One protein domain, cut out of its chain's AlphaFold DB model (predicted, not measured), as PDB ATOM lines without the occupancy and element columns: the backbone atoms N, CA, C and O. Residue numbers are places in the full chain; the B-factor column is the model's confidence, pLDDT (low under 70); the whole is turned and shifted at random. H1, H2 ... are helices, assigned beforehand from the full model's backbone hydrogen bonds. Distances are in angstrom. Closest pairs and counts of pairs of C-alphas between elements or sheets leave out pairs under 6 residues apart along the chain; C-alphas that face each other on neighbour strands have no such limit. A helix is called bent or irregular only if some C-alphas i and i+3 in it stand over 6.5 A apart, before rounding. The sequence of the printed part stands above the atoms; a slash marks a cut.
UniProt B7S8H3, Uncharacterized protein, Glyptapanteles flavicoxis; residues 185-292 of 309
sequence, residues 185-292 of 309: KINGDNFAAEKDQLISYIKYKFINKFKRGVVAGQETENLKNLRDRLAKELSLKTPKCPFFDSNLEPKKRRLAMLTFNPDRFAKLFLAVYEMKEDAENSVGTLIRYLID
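This is residues 185 to 292 of the 309 residues of an uncharacterized protein of Glyptapanteles flavicoxis (UniProt B7S8H3). A long rod: helices H2 and H4 run side by side, H1 joins them along one half in an up-and-down bundle of three, each running against the one before, and at the far end a loop, residues 238 to 249, and short H3, lying crosswise, make a small head. The printed part has 108 residues with four named helices, H1 to H4 in order, and no named strand: all helix. It is loose, radius of gyration of the C-alphas 18.8 A, spanning 62 by 23 by 23 A.

H1, residues 191 to 206, 21.0 A long, begins at C-alpha 191 (-17.619, -17.313, -46.779); it is irregular, C-alphas 193 and 196 being 7.1 A apart. H2 is residues 214 to 237, 34.8 A; H3 250 to 258, 12.6 A; H4 262 to 291, 42.5 A, ending at C-alpha 291 (-1.399, -3.293, -40.336).

H1 is close to but not clearly touching H2, the closest C-alphas, of Phe 206 and Ala 216, being 7.6 A apart. H1 touches residues 279 to 290 of H4 alone, closest at C-alphas Phe 206 and Leu 290, 7.1 A, the same way at a shallow tilt of 7 degrees. H2 and H4 touch, closest at C-alphas Thr 220 and Ile 287, 5.8 A, opposite ways at a shallow tilt of 5 degrees. H3 touches no helix. Every O i to N i+4 pair is within hydrogen-bond range in H2, H3 and H4, and 10 of 12 in H1.

The C-alphas farthest apart, of Phe 210 and Lys 251, are 62.8 A apart. The printed part has no cut; the link H2 to H3 is long. Residues 208 to 214 have pLDDT under 70.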
ATOM      1  N   LYS A 185     -23.473 -11.334 -41.437       92.69
ATOM      2  CA  LYS A 185     -24.028 -12.142 -42.528       92.69
ATOM      3  C   LYS A 185     -23.066 -13.233 -43.015       92.69
ATOM      4  O   LYS A 185     -23.520 -14.195 -43.634       92.69
ATOM      5  N   ILE A 186     -21.769 -13.121 -42.716       94.38
ATOM      6  CA  ILE A 186     -20.753 -14.099 -43.127       94.38
ATOM      7  C   ILE A 186     -20.658 -15.249 -42.120       94.38
ATOM      8  O   ILE A 186     -20.442 -15.044 -40.923       94.38
ATOM      9  N   ASN A 187     -20.732 -16.472 -42.625       93.50
ATOM     10  CA  ASN A 187     -20.588 -17.719 -41.886       93.50
ATOM     11  C   ASN A 187     -19.812 -18.755 -42.717       93.50
ATOM     12  O   ASN A 187     -19.490 -18.544 -43.887       93.50
ATOM     13  N   GLY A 188     -19.514 -19.906 -42.117       90.06
ATOM     14  CA  GLY A 188     -18.717 -20.938 -42.780       90.06
ATOM     15  C   GLY A 188     -19.339 -21.558 -44.044       90.06
ATOM     16  O   GLY A 188     -18.629 -22.268 -44.740       90.06
ATOM     17  N   ASP A 189     -20.638 -21.378 -44.326       89.94
ATOM     18  CA  ASP A 189     -21.270 -21.886 -45.563       89.94
ATOM     19  C   ASP A 189     -21.175 -20.900 -46.732       89.94
ATOM     20  O   ASP A 189     -21.096 -21.333 -47.878       89.94
ATOM     21  N   ASN A 190     -21.197 -19.589 -46.463       93.50
ATOM     22  CA  ASN A 190     -21.197 -18.558 -47.507       93.50
ATOM     23  C   ASN A 190     -19.881 -17.782 -47.624       93.50
ATOM     24  O   ASN A 190     -19.768 -16.963 -48.531       93.50
ATOM     25  N   PHE A 191     -18.886 -18.049 -46.771       93.94
ATOM     26  CA  PHE A 191     -17.619 -17.313 -46.779       93.94
ATOM     27  C   PHE A 191     -16.995 -17.202 -48.177       93.94
ATOM     28  O   PHE A 191     -16.669 -16.101 -48.597       93.94
ATOM     29  N   ALA A 192     -16.912 -18.306 -48.927       91.25
ATOM     30  CA  ALA A 192     -16.329 -18.303 -50.269       91.25
ATOM     31  C   ALA A 192     -17.051 -17.360 -51.253       91.25
ATOM     32  O   ALA A 192     -16.405 -16.788 -52.120       91.25
ATOM     33  N   ALA A 193     -18.369 -17.179 -51.110       91.19
ATOM     34  CA  ALA A 193     -19.161 -16.302 -51.974       91.19
ATOM     35  C   ALA A 193     -19.081 -14.820 -51.562       91.19
ATOM     36  O   ALA A 193     -19.174 -13.939 -52.408       91.19
ATOM     37  N   GLU A 194     -18.913 -14.547 -50.266       92.06
ATOM     38  CA  GLU A 194     -18.853 -13.184 -49.711       92.06
ATOM     39  C   GLU A 194     -17.418 -12.630 -49.645       92.06
ATOM     40  O   GLU A 194     -17.212 -11.429 -49.457       92.06
ATOM     41  N   LYS A 195     -16.416 -13.507 -49.785       91.31
ATOM     42  CA  LYS A 195     -14.992 -13.193 -49.639       91.31
ATOM     43  C   LYS A 195     -14.565 -12.031 -50.531       91.31
ATOM     44  O   LYS A 195     -13.954 -11.092 -50.027       91.31
ATOM     45  N   ASP A 196     -14.915 -12.065 -51.813       88.38
ATOM     46  CA  ASP A 196     -14.475 -11.049 -52.773       88.38
ATOM     47  C   ASP A 196     -15.046  -9.668 -52.432       88.38
ATOM     48  O   ASP A 196     -14.327  -8.673 -52.464       88.38
ATOM     49  N   GLN A 197     -16.301  -9.603 -51.978       89.00
ATOM     50  CA  GLN A 197     -16.908  -8.344 -51.536       89.00
ATOM     51  C   GLN A 197     -16.216  -7.780 -50.291       89.00
ATOM     52  O   GLN A 197     -15.988  -6.572 -50.202       89.00
ATOM     53  N   LEU A 198     -15.853  -8.640 -49.333       92.00
ATOM     54  CA  LEU A 198     -15.088  -8.233 -48.153       92.00
ATOM     55  C   LEU A 198     -13.692  -7.723 -48.544       92.00
ATOM     56  O   LEU A 198     -13.228  -6.714 -48.008       92.00
ATOM     57  N   ILE A 199     -13.029  -8.401 -49.484       90.19
ATOM     58  CA  ILE A 199     -11.722  -8.005 -50.014       90.19
ATOM     59  C   ILE A 199     -11.794  -6.604 -50.612       90.19
ATOM     60  O   ILE A 199     -11.026  -5.727 -50.206       90.19
ATOM     61  N   SER A 200     -12.737  -6.379 -51.526       86.12
ATOM     62  CA  SER A 200     -12.925  -5.084 -52.168       86.12
ATOM     63  C   SER A 200     -13.260  -4.007 -51.140       86.12
ATOM     64  O   SER A 200     -12.615  -2.960 -51.109       86.12
ATOM     65  N   TYR A 201     -14.176  -4.282 -50.209       89.12
ATOM     66  CA  TYR A 201     -14.515  -3.349 -49.137       89.12
ATOM     67  C   TYR A 201     -13.290  -2.875 -48.344       89.12
ATOM     68  O   TYR A 201     -13.051  -1.670 -48.223       89.12
ATOM     69  N   ILE A 202     -12.487  -3.817 -47.835       88.44
ATOM     70  CA  ILE A 202     -11.286  -3.509 -47.052       88.44
ATOM     71  C   ILE A 202     -10.264  -2.754 -47.900       88.44
ATOM     72  O   ILE A 202      -9.720  -1.744 -47.445       88.44
ATOM     73  N   LYS A 203     -10.031  -3.206 -49.136       85.12
ATOM     74  CA  LYS A 203      -9.132  -2.548 -50.084       85.12
ATOM     75  C   LYS A 203      -9.518  -1.082 -50.254       85.12
ATOM     76  O   LYS A 203      -8.736  -0.203 -49.915       85.12
ATOM     77  N   TYR A 204     -10.739  -0.786 -50.691       80.69
ATOM     78  CA  TYR A 204     -11.142   0.581 -51.033       80.69
ATOM     79  C   TYR A 204     -11.361   1.492 -49.834       80.69
ATOM     80  O   TYR A 204     -11.071   2.688 -49.903       80.69
ATOM     81  N   LYS A 205     -11.845   0.956 -48.711       83.19
ATOM     82  CA  LYS A 205     -12.036   1.770 -47.511       83.19
ATOM     83  C   LYS A 205     -10.699   2.171 -46.880       83.19
ATOM     84  O   LYS A 205     -10.638   3.253 -46.295       83.19
ATOM     85  N   PHE A 206      -9.640   1.364 -47.023       81.12
ATOM     86  CA  PHE A 206      -8.368   1.544 -46.297       81.12
ATOM     87  C   PHE A 206      -7.102   1.680 -47.157       81.12
ATOM     88  O   PHE A 206      -6.012   1.772 -46.587       81.12
ATOM     89  N   ILE A 207      -7.227   1.752 -48.485       77.31
ATOM     90  CA  ILE A 207      -6.129   2.077 -49.415       77.31
ATOM     91  C   ILE A 207      -5.519   3.464 -49.139       77.31
ATOM     92  O   ILE A 207      -4.316   3.670 -49.282       77.31
ATOM     93  N   ASN A 208      -6.319   4.412 -48.632       69.75
ATOM     94  CA  ASN A 208      -5.848   5.747 -48.265       69.75
ATOM     95  C   ASN A 208      -5.327   5.795 -46.819       69.75
ATOM     96  O   ASN A 208      -6.061   5.514 -45.866       69.75
ATOM     97  N   LYS A 209      -4.081   6.262 -46.653       59.81
ATOM     98  CA  LYS A 209      -3.344   6.370 -45.374       59.81
ATOM     99  C   LYS A 209      -4.114   7.083 -44.243       59.81
ATOM    100  O   LYS A 209      -3.929   6.751 -43.075       59.81
ATOM    101  N   PHE A 210      -5.009   8.018 -44.569       54.78
ATOM    102  CA  PHE A 210      -5.638   8.934 -43.605       54.78
ATOM    103  C   PHE A 210      -6.796   8.350 -42.775       54.78
ATOM    104  O   PHE A 210      -7.184   8.949 -41.777       54.78
ATOM    105  N   LYS A 211      -7.320   7.157 -43.094       56.19
ATOM    106  CA  LYS A 211      -8.362   6.509 -42.262       56.19
ATOM    107  C   LYS A 211      -7.804   5.627 -41.133       56.19
ATOM    108  O   LYS A 211      -8.564   4.986 -40.404       56.19
ATOM    109  N   ARG A 212      -6.482   5.592 -40.939       57.41
ATOM    110  CA  ARG A 212      -5.814   4.706 -39.970       57.41
ATOM    111  C   ARG A 212      -5.627   5.366 -38.602       57.41
ATOM    112  O   ARG A 212      -4.521   5.610 -38.140       57.41
ATOM    113  N   GLY A 213      -6.759   5.636 -37.960       59.09
ATOM    114  CA  GLY A 213      -6.860   5.905 -36.525       59.09
ATOM    115  C   GLY A 213      -7.686   4.816 -35.838       59.09
ATOM    116  O   GLY A 213      -7.569   3.633 -36.154       59.09
ATOM    117  N   VAL A 214      -8.594   5.220 -34.951       60.22
ATOM    118  CA  VAL A 214      -9.546   4.324 -34.263       60.22
ATOM    119  C   VAL A 214     -10.330   3.429 -35.242       60.22
ATOM    120  O   VAL A 214     -10.605   2.276 -34.926       60.22
ATOM    121  N   VAL A 215     -10.621   3.920 -36.453       70.94
ATOM    122  CA  VAL A 215     -11.402   3.207 -37.481       70.94
ATOM    123  C   VAL A 215     -10.706   1.926 -37.961       70.94
ATOM    124  O   VAL A 215     -11.326   0.869 -37.965       70.94
ATOM    125  N   ALA A 216      -9.414   1.978 -38.298       77.12
ATOM    126  CA  ALA A 216      -8.674   0.779 -38.713       77.12
ATOM    127  C   ALA A 216      -8.492  -0.224 -37.560       77.12
ATOM    128  O   ALA A 216      -8.484  -1.435 -37.784       77.12
ATOM    129  N   GLY A 217      -8.389   0.270 -36.320       83.12
ATOM    130  CA  GLY A 217      -8.373  -0.575 -35.125       83.12
ATOM    131  C   GLY A 217      -9.684  -1.342 -34.940       83.12
ATOM    132  O   GLY A 217      -9.655  -2.553 -34.724       83.12
ATOM    133  N   GLN A 218     -10.822  -0.661 -35.097       87.75
ATOM    134  CA  GLN A 218     -12.140  -1.292 -35.035       87.75
ATOM    135  C   GLN A 218     -12.334  -2.312 -36.163       87.75
ATOM    136  O   GLN A 218     -12.792  -3.422 -35.908       87.75
ATOM    137  N   GLU A 219     -11.934  -1.973 -37.389       91.19
ATOM    138  CA  GLU A 219     -12.018  -2.882 -38.536       91.19
ATOM    139  C   GLU A 219     -11.165  -4.143 -38.326       91.19
ATOM    140  O   GLU A 219     -11.605  -5.263 -38.575       91.19
ATOM    141  N   THR A 220      -9.957  -3.976 -37.782       90.50
ATOM    142  CA  THR A 220      -9.076  -5.098 -37.435       90.50
ATOM    143  C   THR A 220      -9.724  -6.019 -36.402       90.50
ATOM    144  O   THR A 220      -9.603  -7.240 -36.498       90.50
ATOM    145  N   GLU A 221     -10.414  -5.456 -35.410       92.38
ATOM    146  CA  GLU A 221     -11.117  -6.241 -34.399       92.38
ATOM    147  C   GLU A 221     -12.333  -6.973 -34.986       92.38
ATOM    148  O   GLU A 221     -12.544  -8.147 -34.684       92.38
ATOM    149  N   ASN A 222     -13.078  -6.335 -35.893       94.69
ATOM    150  CA  ASN A 222     -14.168  -6.982 -36.629       94.69
ATOM    151  C   ASN A 222     -13.657  -8.194 -37.428       94.69
ATOM    152  O   ASN A 222     -14.242  -9.275 -37.343       94.69
ATOM    153  N   LEU A 223     -12.526  -8.055 -38.128       95.81
ATOM    154  CA  LEU A 223     -11.898  -9.154 -38.869       95.81
ATOM    155  C   LEU A 223     -11.410 -10.282 -37.948       95.81
ATOM    156  O   LEU A 223     -11.610 -11.454 -38.264       95.81
ATOM    157  N   LYS A 224     -10.813  -9.972 -36.789       95.25
ATOM    158  CA  LYS A 224     -10.430 -11.002 -35.803       95.25
ATOM    159  C   LYS A 224     -11.643 -11.766 -35.285       95.25
ATOM    160  O   LYS A 224     -11.612 -12.993 -35.246       95.25
ATOM    161  N   ASN A 225     -12.717 -11.057 -34.942       96.19
ATOM    162  CA  ASN A 225     -13.960 -11.673 -34.485       96.19
ATOM    163  C   ASN A 225     -14.578 -12.564 -35.572       96.19
ATOM    164  O   ASN A 225     -15.013 -13.678 -35.272       96.19
ATOM    165  N   LEU A 226     -14.570 -12.112 -36.832       96.81
ATOM    166  CA  LEU A 226     -15.001 -12.919 -37.973       96.81
ATOM    167  C   LEU A 226     -14.164 -14.199 -38.086       96.81
ATOM    168  O   LEU A 226     -14.724 -15.290 -38.173       96.81
ATOM    169  N   ARG A 227     -12.836 -14.075 -38.046       95.69
ATOM    170  CA  ARG A 227     -11.906 -15.207 -38.131       95.69
ATOM    171  C   ARG A 227     -12.157 -16.238 -37.037       95.69
ATOM    172  O   ARG A 227     -12.329 -17.419 -37.328       95.69
ATOM    173  N   ASP A 228     -12.239 -15.795 -35.785       95.38
ATOM    174  CA  ASP A 228     -12.445 -16.676 -34.635       95.38
ATOM    175  C   ASP A 228     -13.816 -17.376 -34.713       95.38
ATOM    176  O   ASP A 228     -13.942 -18.570 -34.406       95.38
ATOM    177  N   ARG A 229     -14.848 -16.661 -35.190       96.31
ATOM    178  CA  ARG A 229     -16.181 -17.226 -35.442       96.31
ATOM    179  C   ARG A 229     -16.152 -18.280 -36.549       96.31
ATOM    180  O   ARG A 229     -16.624 -19.392 -36.312       96.31
ATOM    181  N   LEU A 230     -15.569 -17.977 -37.710       96.12
ATOM    182  CA  LEU A 230     -15.439 -18.914 -38.833       96.12
ATOM    183  C   LEU A 230     -14.653 -20.162 -38.427       96.12
ATOM    184  O   LEU A 230     -15.096 -21.284 -38.679       96.12
ATOM    185  N   ALA A 231     -13.538 -19.990 -37.714       94.12
ATOM    186  CA  ALA A 231     -12.742 -21.099 -37.205       94.12
ATOM    187  C   ALA A 231     -13.575 -22.018 -36.302       94.12
ATOM    188  O   ALA A 231     -13.499 -23.244 -36.432       94.12
ATOM    189  N   LYS A 232     -14.397 -21.452 -35.410       94.69
ATOM    190  CA  LYS A 232     -15.309 -22.212 -34.543       94.69
ATOM    191  C   LYS A 232     -16.393 -22.931 -35.346       94.69
ATOM    192  O   LYS A 232     -16.595 -24.126 -35.137       94.69
ATOM    193  N   GLU A 233     -17.072 -22.242 -36.258       94.69
ATOM    194  CA  GLU A 233     -18.145 -22.806 -37.089       94.69
ATOM    195  C   GLU A 233     -17.654 -23.956 -37.973       94.69
ATOM    196  O   GLU A 233     -18.246 -25.035 -37.977       94.69
ATOM    197  N   LEU A 234     -16.532 -23.771 -38.668       93.44
ATOM    198  CA  LEU A 234     -15.940 -24.796 -39.530       93.44
ATOM    199  C   LEU A 234     -15.392 -25.974 -38.713       93.44
ATOM    200  O   LEU A 234     -15.522 -27.135 -39.106       93.44
ATOM    201  N   SER A 235     -14.873 -25.712 -37.511       90.75
ATOM    202  CA  SER A 235     -14.443 -26.784 -36.604       90.75
ATOM    203  C   SER A 235     -15.633 -27.609 -36.085       90.75
ATOM    204  O   SER A 235     -15.496 -28.815 -35.887       90.75
ATOM    205  N   LEU A 236     -16.823 -27.011 -35.931       90.88
ATOM    206  CA  LEU A 236     -18.062 -27.745 -35.625       90.88
ATOM    207  C   LEU A 236     -18.558 -28.596 -36.805       90.88
ATOM    208  O   LEU A 236     -19.195 -29.626 -36.578       90.88
ATOM    209  N   LYS A 237     -18.253 -28.193 -38.044       89.25
ATOM    210  CA  LYS A 237     -18.564 -28.951 -39.270       89.25
ATOM    211  C   LYS A 237     -17.575 -30.072 -39.566       89.25
ATOM    212  O   LYS A 237     -17.875 -30.937 -40.388       89.25
ATOM    213  N   THR A 238     -16.422 -30.087 -38.899       87.06
ATOM    214  CA  THR A 238     -15.410 -31.126 -39.104       87.06
ATOM    215  C   THR A 238     -16.029 -32.499 -38.815       87.06
ATOM    216  O   THR A 238     -16.550 -32.719 -37.713       87.06
ATOM    217  N   PRO A 239     -16.012 -33.438 -39.782       85.94
ATOM    218  CA  PRO A 239     -16.654 -34.727 -39.600       85.94
ATOM    219  C   PRO A 239     -16.019 -35.466 -38.422       85.94
ATOM    220  O   PRO A 239     -14.797 -35.557 -38.291       85.94
ATOM    221  N   LYS A 240     -16.862 -36.023 -37.549       85.75
ATOM    222  CA  LYS A 240     -16.388 -36.789 -36.397       85.75
ATOM    223  C   LYS A 240     -16.000 -38.196 -36.818       85.75
ATOM    224  O   LYS A 240     -16.774 -38.910 -37.455       85.75
ATOM    225  N   CYS A 241     -14.810 -38.617 -36.409       84.69
ATOM    226  CA  CYS A 241     -14.371 -39.988 -36.599       84.69
ATOM    227  C   CYS A 241     -14.938 -40.870 -35.469       84.69
ATOM    228  O   CYS A 241     -14.582 -40.660 -34.304       84.69
ATOM    229  N   PRO A 242     -15.774 -41.886 -35.758       83.88
ATOM    230  CA  PRO A 242     -16.374 -42.735 -34.724       83.88
ATOM    231  C   PRO A 242     -15.327 -43.549 -33.945       83.88
ATOM    232  O   PRO A 242     -15.580 -43.989 -32.823       83.88
ATOM    233  N   PHE A 243     -14.122 -43.716 -34.496       83.31
ATOM    234  CA  PHE A 243     -12.994 -44.337 -33.802       83.31
ATOM    235  C   PHE A 243     -12.459 -43.479 -32.652       83.31
ATOM    236  O   PHE A 243     -11.882 -44.043 -31.728       83.31
ATOM    237  N   PHE A 244     -12.695 -42.165 -32.656       82.50
ATOM    238  CA  PHE A 244     -12.160 -41.223 -31.665       82.50
ATOM    239  C   PHE A 244     -13.240 -40.404 -30.943       82.50
ATOM    240  O   PHE A 244     -12.917 -39.651 -30.029       82.50
ATOM    241  N   ASP A 245     -14.520 -40.564 -31.296       81.44
ATOM    242  CA  ASP A 245     -15.618 -39.870 -30.616       81.44
ATOM    243  C   ASP A 245     -15.950 -40.534 -29.269       81.44
ATOM    244  O   ASP A 245     -16.691 -41.519 -29.183       81.44
ATOM    245  N   SER A 246     -15.364 -39.994 -28.199       76.88
ATOM    246  CA  SER A 246     -15.582 -40.432 -26.817       76.88
ATOM    247  C   SER A 246     -16.970 -40.080 -26.275       76.88
ATOM    248  O   SER A 246     -17.390 -40.672 -25.283       76.88
ATOM    249  N   ASN A 247     -17.698 -39.170 -26.928       81.44
ATOM    250  CA  ASN A 247     -19.036 -38.747 -26.510       81.44
ATOM    251  C   ASN A 247     -20.141 -39.664 -27.056       81.44
ATOM    252  O   ASN A 247     -21.310 -39.515 -26.697       81.44
ATOM    253  N   LEU A 248     -19.794 -40.611 -27.934       82.25
ATOM    254  CA  LEU A 248     -20.744 -41.537 -28.532       82.25
ATOM    255  C   LEU A 248     -20.971 -42.760 -27.630       82.25
ATOM    256  O   LEU A 248     -20.030 -43.446 -27.230       82.25
ATOM    257  N   GLU A 249     -22.238 -43.079 -27.363       88.81
ATOM    258  CA  GLU A 249     -22.627 -44.267 -26.595       88.81
ATOM    259  C   GLU A 249     -21.993 -45.547 -27.192       88.81
ATOM    260  O   GLU A 249     -22.069 -45.742 -28.413       88.81
ATOM    261  N   PRO A 250     -21.425 -46.470 -26.384       85.56
ATOM    262  CA  PRO A 250     -20.639 -47.605 -26.884       85.56
ATOM    263  C   PRO A 250     -21.329 -48.457 -27.962       85.56
ATOM    264  O   PRO A 250     -20.694 -48.873 -28.933       85.56
ATOM    265  N   LYS A 251     -22.644 -48.693 -27.830       86.50
ATOM    266  CA  LYS A 251     -23.427 -49.453 -28.820       86.50
ATOM    267  C   LYS A 251     -23.554 -48.710 -30.152       86.50
ATOM    268  O   LYS A 251     -23.354 -49.311 -31.205       86.50
ATOM    269  N   LYS A 252     -23.838 -47.404 -30.110       85.12
ATOM    270  CA  LYS A 252     -23.936 -46.544 -31.302       85.12
ATOM    271  C   LYS A 252     -22.578 -46.385 -31.983       85.12
ATOM    272  O   LYS A 252     -22.506 -46.434 -33.206       85.12
ATOM    273  N   ARG A 253     -21.499 -46.287 -31.198       84.50
ATOM    274  CA  ARG A 253     -20.123 -46.185 -31.701       84.50
ATOM    275  C   ARG A 253     -19.727 -47.420 -32.497       84.50
ATOM    276  O   ARG A 253     -19.234 -47.297 -33.614       84.50
ATOM    277  N   ARG A 254     -20.015 -48.611 -31.961       85.56
ATOM    278  CA  ARG A 254     -19.747 -49.881 -32.648       85.56
ATOM    279  C   ARG A 254     -20.491 -49.983 -33.981       85.56
ATOM    280  O   ARG A 254     -19.901 -50.423 -34.961       85.56
ATOM    281  N   LEU A 255     -21.756 -49.557 -34.028       86.25
ATOM    282  CA  LEU A 255     -22.534 -49.536 -35.270       86.25
ATOM    283  C   LEU A 255     -21.947 -48.548 -36.291       86.25
ATOM    284  O   LEU A 255     -21.756 -48.915 -37.444       86.25
ATOM    285  N   ALA A 256     -21.590 -47.337 -35.855       85.06
ATOM    286  CA  ALA A 256     -20.985 -46.322 -36.717       85.06
ATOM    287  C   ALA A 256     -19.622 -46.752 -37.289       85.06
ATOM    288  O   ALA A 256     -19.328 -46.446 -38.441       85.06
ATOM    289  N   MET A 257     -18.808 -47.486 -36.518       86.44
ATOM    290  CA  MET A 257     -17.543 -48.063 -36.994       86.44
ATOM    291  C   MET A 257     -17.758 -49.132 -38.076       86.44
ATOM    292  O   MET A 257     -16.980 -49.193 -39.020       86.44
ATOM    293  N   LEU A 258     -18.810 -49.957 -37.965       88.88
ATOM    294  CA  LEU A 258     -19.124 -51.004 -38.952       88.88
ATOM    295  C   LEU A 258     -19.556 -50.430 -40.307       88.88
ATOM    296  O   LEU A 258     -19.288 -51.034 -41.339       88.88
ATOM    297  N   THR A 259     -20.218 -49.273 -40.305       87.00
ATOM    298  CA  THR A 259     -20.673 -48.578 -41.519       87.00
ATOM    299  C   THR A 259     -19.740 -47.438 -41.937       87.00
ATOM    300  O   THR A 259     -20.109 -46.624 -42.784       87.00
ATOM    301  N   PHE A 260     -18.564 -47.319 -41.313       89.88
ATOM    302  CA  PHE A 260     -17.631 -46.233 -41.588       89.88
ATOM    303  C   PHE A 260     -17.019 -46.389 -42.980       89.88
ATOM    304  O   PHE A 260     -16.513 -47.451 -43.332       89.88
ATOM    305  N   ASN A 261     -17.035 -45.308 -43.754       90.88
ATOM    306  CA  ASN A 261     -16.403 -45.240 -45.063       90.88
ATOM    307  C   ASN A 261     -15.207 -44.271 -44.979       90.88
ATOM    308  O   ASN A 261     -15.437 -43.057 -44.914       90.88
ATOM    309  N   PRO A 262     -13.960 -44.783 -44.963       88.81
ATOM    310  CA  PRO A 262     -12.758 -43.959 -44.866       88.81
ATOM    311  C   PRO A 262     -12.628 -42.942 -46.000       88.81
ATOM    312  O   PRO A 262     -12.307 -41.790 -45.728       88.81
ATOM    313  N   ASP A 263     -12.951 -43.324 -47.236       90.81
ATOM    314  CA  ASP A 263     -12.818 -42.444 -48.403       90.81
ATOM    315  C   ASP A 263     -13.789 -41.266 -48.324       90.81
ATOM    316  O   ASP A 263     -13.427 -40.117 -48.575       90.81
ATOM    317  N   ARG A 264     -15.040 -41.531 -47.929       89.19
ATOM    318  CA  ARG A 264     -16.044 -40.482 -47.721       89.19
ATOM    319  C   ARG A 264     -15.660 -39.572 -46.557       89.19
ATOM    320  O   ARG A 264     -15.841 -38.363 -46.662       89.19
ATOM    321  N   PHE A 265     -15.155 -40.141 -45.463       90.62
ATOM    322  CA  PHE A 265     -14.678 -39.364 -44.321       90.62
ATOM    323  C   PHE A 265     -13.510 -38.459 -44.717       90.62
ATOM    324  O   PHE A 265     -13.567 -37.267 -44.438       90.62
ATOM    325  N   ALA A 266     -12.502 -39.002 -45.405       90.75
ATOM    326  CA  ALA A 266     -11.337 -38.254 -45.860       90.75
ATOM    327  C   ALA A 266     -11.739 -37.097 -46.781       90.75
ATOM    328  O   ALA A 266     -11.307 -35.976 -46.551       90.75
ATOM    329  N   LYS A 267     -12.639 -37.329 -47.748       92.12
ATOM    330  CA  LYS A 267     -13.155 -36.271 -48.636       92.12
ATOM    331  C   LYS A 267     -13.865 -35.149 -47.878       92.12
ATOM    332  O   LYS A 267     -13.602 -33.983 -48.130       92.12
ATOM    333  N   LEU A 268     -14.755 -35.492 -46.943       89.94
ATOM    334  CA  LEU A 268     -15.464 -34.492 -46.136       89.94
ATOM    335  C   LEU A 268     -14.519 -33.742 -45.193       89.94
ATOM    336  O   LEU A 268     -14.699 -32.553 -44.962       89.94
ATOM    337  N   PHE A 269     -13.532 -34.442 -44.634       91.94
ATOM    338  CA  PHE A 269     -12.535 -33.842 -43.759       91.94
ATOM    339  C   PHE A 269     -11.660 -32.852 -44.528       91.94
ATOM    340  O   PHE A 269     -11.507 -31.725 -44.069       91.94
ATOM    341  N   LEU A 270     -11.147 -33.255 -45.696       92.75
ATOM    342  CA  LEU A 270     -10.349 -32.401 -46.576       92.75
ATOM    343  C   LEU A 270     -11.126 -31.150 -46.988       92.75
ATOM    344  O   LEU A 270     -10.626 -30.057 -46.773       92.75
ATOM    345  N   ALA A 271     -12.378 -31.287 -47.432       91.69
ATOM    346  CA  ALA A 271     -13.191 -30.135 -47.824       91.69
ATOM    347  C   ALA A 271     -13.376 -29.113 -46.683       91.69
ATOM    348  O   ALA A 271     -13.256 -27.909 -46.889       91.69
ATOM    349  N   VAL A 272     -13.646 -29.575 -45.454       91.94
ATOM    350  CA  VAL A 272     -13.773 -28.669 -44.295       91.94
ATOM    351  C   VAL A 272     -12.422 -28.068 -43.898       91.94
ATOM    352  O   VAL A 272     -12.367 -26.921 -43.455       91.94
ATOM    353  N   TYR A 273     -11.337 -28.833 -44.037       92.25
ATOM    354  CA  TYR A 273      -9.982 -28.358 -43.778       92.25
ATOM    355  C   TYR A 273      -9.587 -27.241 -44.755       92.25
ATOM    356  O   TYR A 273      -9.169 -26.181 -44.300       92.25
ATOM    357  N   GLU A 274      -9.816 -27.434 -46.055       92.75
ATOM    358  CA  GLU A 274      -9.567 -26.442 -47.112       92.75
ATOM    359  C   GLU A 274     -10.373 -25.158 -46.878       92.75
ATOM    360  O   GLU A 274      -9.809 -24.069 -46.884       92.75
ATOM    361  N   MET A 275     -11.669 -25.267 -46.553       92.94
ATOM    362  CA  MET A 275     -12.495 -24.098 -46.203       92.94
ATOM    363  C   MET A 275     -11.941 -23.326 -44.998       92.94
ATOM    364  O   MET A 275     -12.013 -22.099 -44.949       92.94
ATOM    365  N   LYS A 276     -11.416 -24.042 -43.998       92.88
ATOM    366  CA  LYS A 276     -10.832 -23.425 -42.805       92.88
ATOM    367  C   LYS A 276      -9.521 -22.718 -43.130       92.88
ATOM    368  O   LYS A 276      -9.291 -21.628 -42.612       92.88
ATOM    369  N   GLU A 277      -8.682 -23.338 -43.948       92.94
ATOM    370  CA  GLU A 277      -7.421 -22.760 -44.400       92.94
ATOM    371  C   GLU A 277      -7.655 -21.513 -45.263       92.94
ATOM    372  O   GLU A 277      -7.067 -20.474 -44.970       92.94
ATOM    373  N   ASP A 278      -8.581 -21.561 -46.228       92.56
ATOM    374  CA  ASP A 278      -8.952 -20.399 -47.049       92.56
ATOM    375  C   ASP A 278      -9.469 -19.240 -46.187       92.56
ATOM    376  O   ASP A 278      -9.022 -18.103 -46.344       92.56
ATOM    377  N   ALA A 279     -10.356 -19.517 -45.226       93.56
ATOM    378  CA  ALA A 279     -10.880 -18.497 -44.319       93.56
ATOM    379  C   ALA A 279      -9.793 -17.861 -43.440       93.56
ATOM    380  O   ALA A 279      -9.725 -16.634 -43.330       93.56
ATOM    381  N   GLU A 280      -8.928 -18.676 -42.832       93.69
ATOM    382  CA  GLU A 280      -7.836 -18.193 -41.981       93.69
ATOM    383  C   GLU A 280      -6.830 -17.363 -42.788       93.69
ATOM    384  O   GLU A 280      -6.457 -16.261 -42.372       93.69
ATOM    385  N   ASN A 281      -6.424 -17.861 -43.957       92.75
ATOM    386  CA  ASN A 281      -5.479 -17.181 -44.835       92.75
ATOM    387  C   ASN A 281      -6.066 -15.873 -45.356       92.75
ATOM    388  O   ASN A 281      -5.423 -14.830 -45.244       92.75
ATOM    389  N   SER A 282      -7.305 -15.905 -45.848       93.31
ATOM    390  CA  SER A 282      -7.949 -14.739 -46.444       93.31
ATOM    391  C   SER A 282      -8.138 -13.616 -45.426       93.31
ATOM    392  O   SER A 282      -7.659 -12.497 -45.626       93.31
ATOM    393  N   VAL A 283      -8.746 -13.914 -44.273       93.81
ATOM    394  CA  VAL A 283      -8.951 -12.912 -43.215       93.81
ATOM    395  C   VAL A 283      -7.616 -12.467 -42.608       93.81
ATOM    396  O   VAL A 283      -7.417 -11.282 -42.332       93.81
ATOM    397  N   GLY A 284      -6.656 -13.383 -42.454       92.06
ATOM    398  CA  GLY A 284      -5.308 -13.064 -41.989       92.06
ATOM    399  C   GLY A 284      -4.540 -12.131 -42.931       92.06
ATOM    400  O   GLY A 284      -3.754 -11.305 -42.460       92.06
ATOM    401  N   THR A 285      -4.754 -12.235 -44.242       90.62
ATOM    402  CA  THR A 285      -4.188 -11.324 -45.249       90.62
ATOM    403  C   THR A 285      -4.831  -9.943 -45.170       90.62
ATOM    404  O   THR A 285      -4.106  -8.950 -45.158       90.62
ATOM    405  N   LEU A 286      -6.154  -9.856 -44.996       91.38
ATOM    406  CA  LEU A 286      -6.855  -8.578 -44.801       91.38
ATOM    407  C   LEU A 286      -6.378  -7.840 -43.543       91.38
ATOM    408  O   LEU A 286      -6.078  -6.649 -43.595       91.38
ATOM    409  N   ILE A 287      -6.223  -8.554 -42.423       89.94
ATOM    410  CA  ILE A 287      -5.669  -7.983 -41.188       89.94
ATOM    411  C   ILE A 287      -4.244  -7.468 -41.425       89.94
ATOM    412  O   ILE A 287      -3.909  -6.357 -41.019       89.94
ATOM    413  N   ARG A 288      -3.397  -8.252 -42.107       86.50
ATOM    414  CA  ARG A 288      -2.029  -7.833 -42.447       86.50
ATOM    415  C   ARG A 288      -2.016  -6.593 -43.338       86.50
ATOM    416  O   ARG A 288      -1.226  -5.697 -43.073       86.50
ATOM    417  N   TYR A 289      -2.908  -6.503 -44.320       84.19
ATOM    418  CA  TYR A 289      -3.055  -5.331 -45.185       84.19
ATOM    419  C   TYR A 289      -3.425  -4.061 -44.404       84.19
ATOM    420  O   TYR A 289      -2.912  -2.981 -44.700       84.19
ATOM    421  N   LEU A 290      -4.266  -4.177 -43.371       83.50
ATOM    422  CA  LEU A 290      -4.603  -3.054 -42.489       83.50
ATOM    423  C   LEU A 290      -3.441  -2.622 -41.580       83.50
ATOM    424  O   LEU A 290      -3.368  -1.452 -41.204       83.50
ATOM    425  N   ILE A 291      -2.542  -3.547 -41.226       80.00
ATOM    426  CA  ILE A 291      -1.399  -3.293 -40.336       80.00
ATOM    427  C   ILE A 291      -0.166  -2.797 -41.112       80.00
ATOM    428  O   ILE A 291       0.559  -1.937 -40.616       80.00
ATOM    429  N   ASP A 292       0.084  -3.318 -42.317       75.69
ATOM    430  CA  ASP A 292       1.243  -2.978 -43.150       75.69
ATOM    431  C   ASP A 292       1.025  -1.628 -43.862       75.69
ATOM    432  O   ASP A 292       0.096  -1.457 -44.656       75.69
TER     433      ASP A 292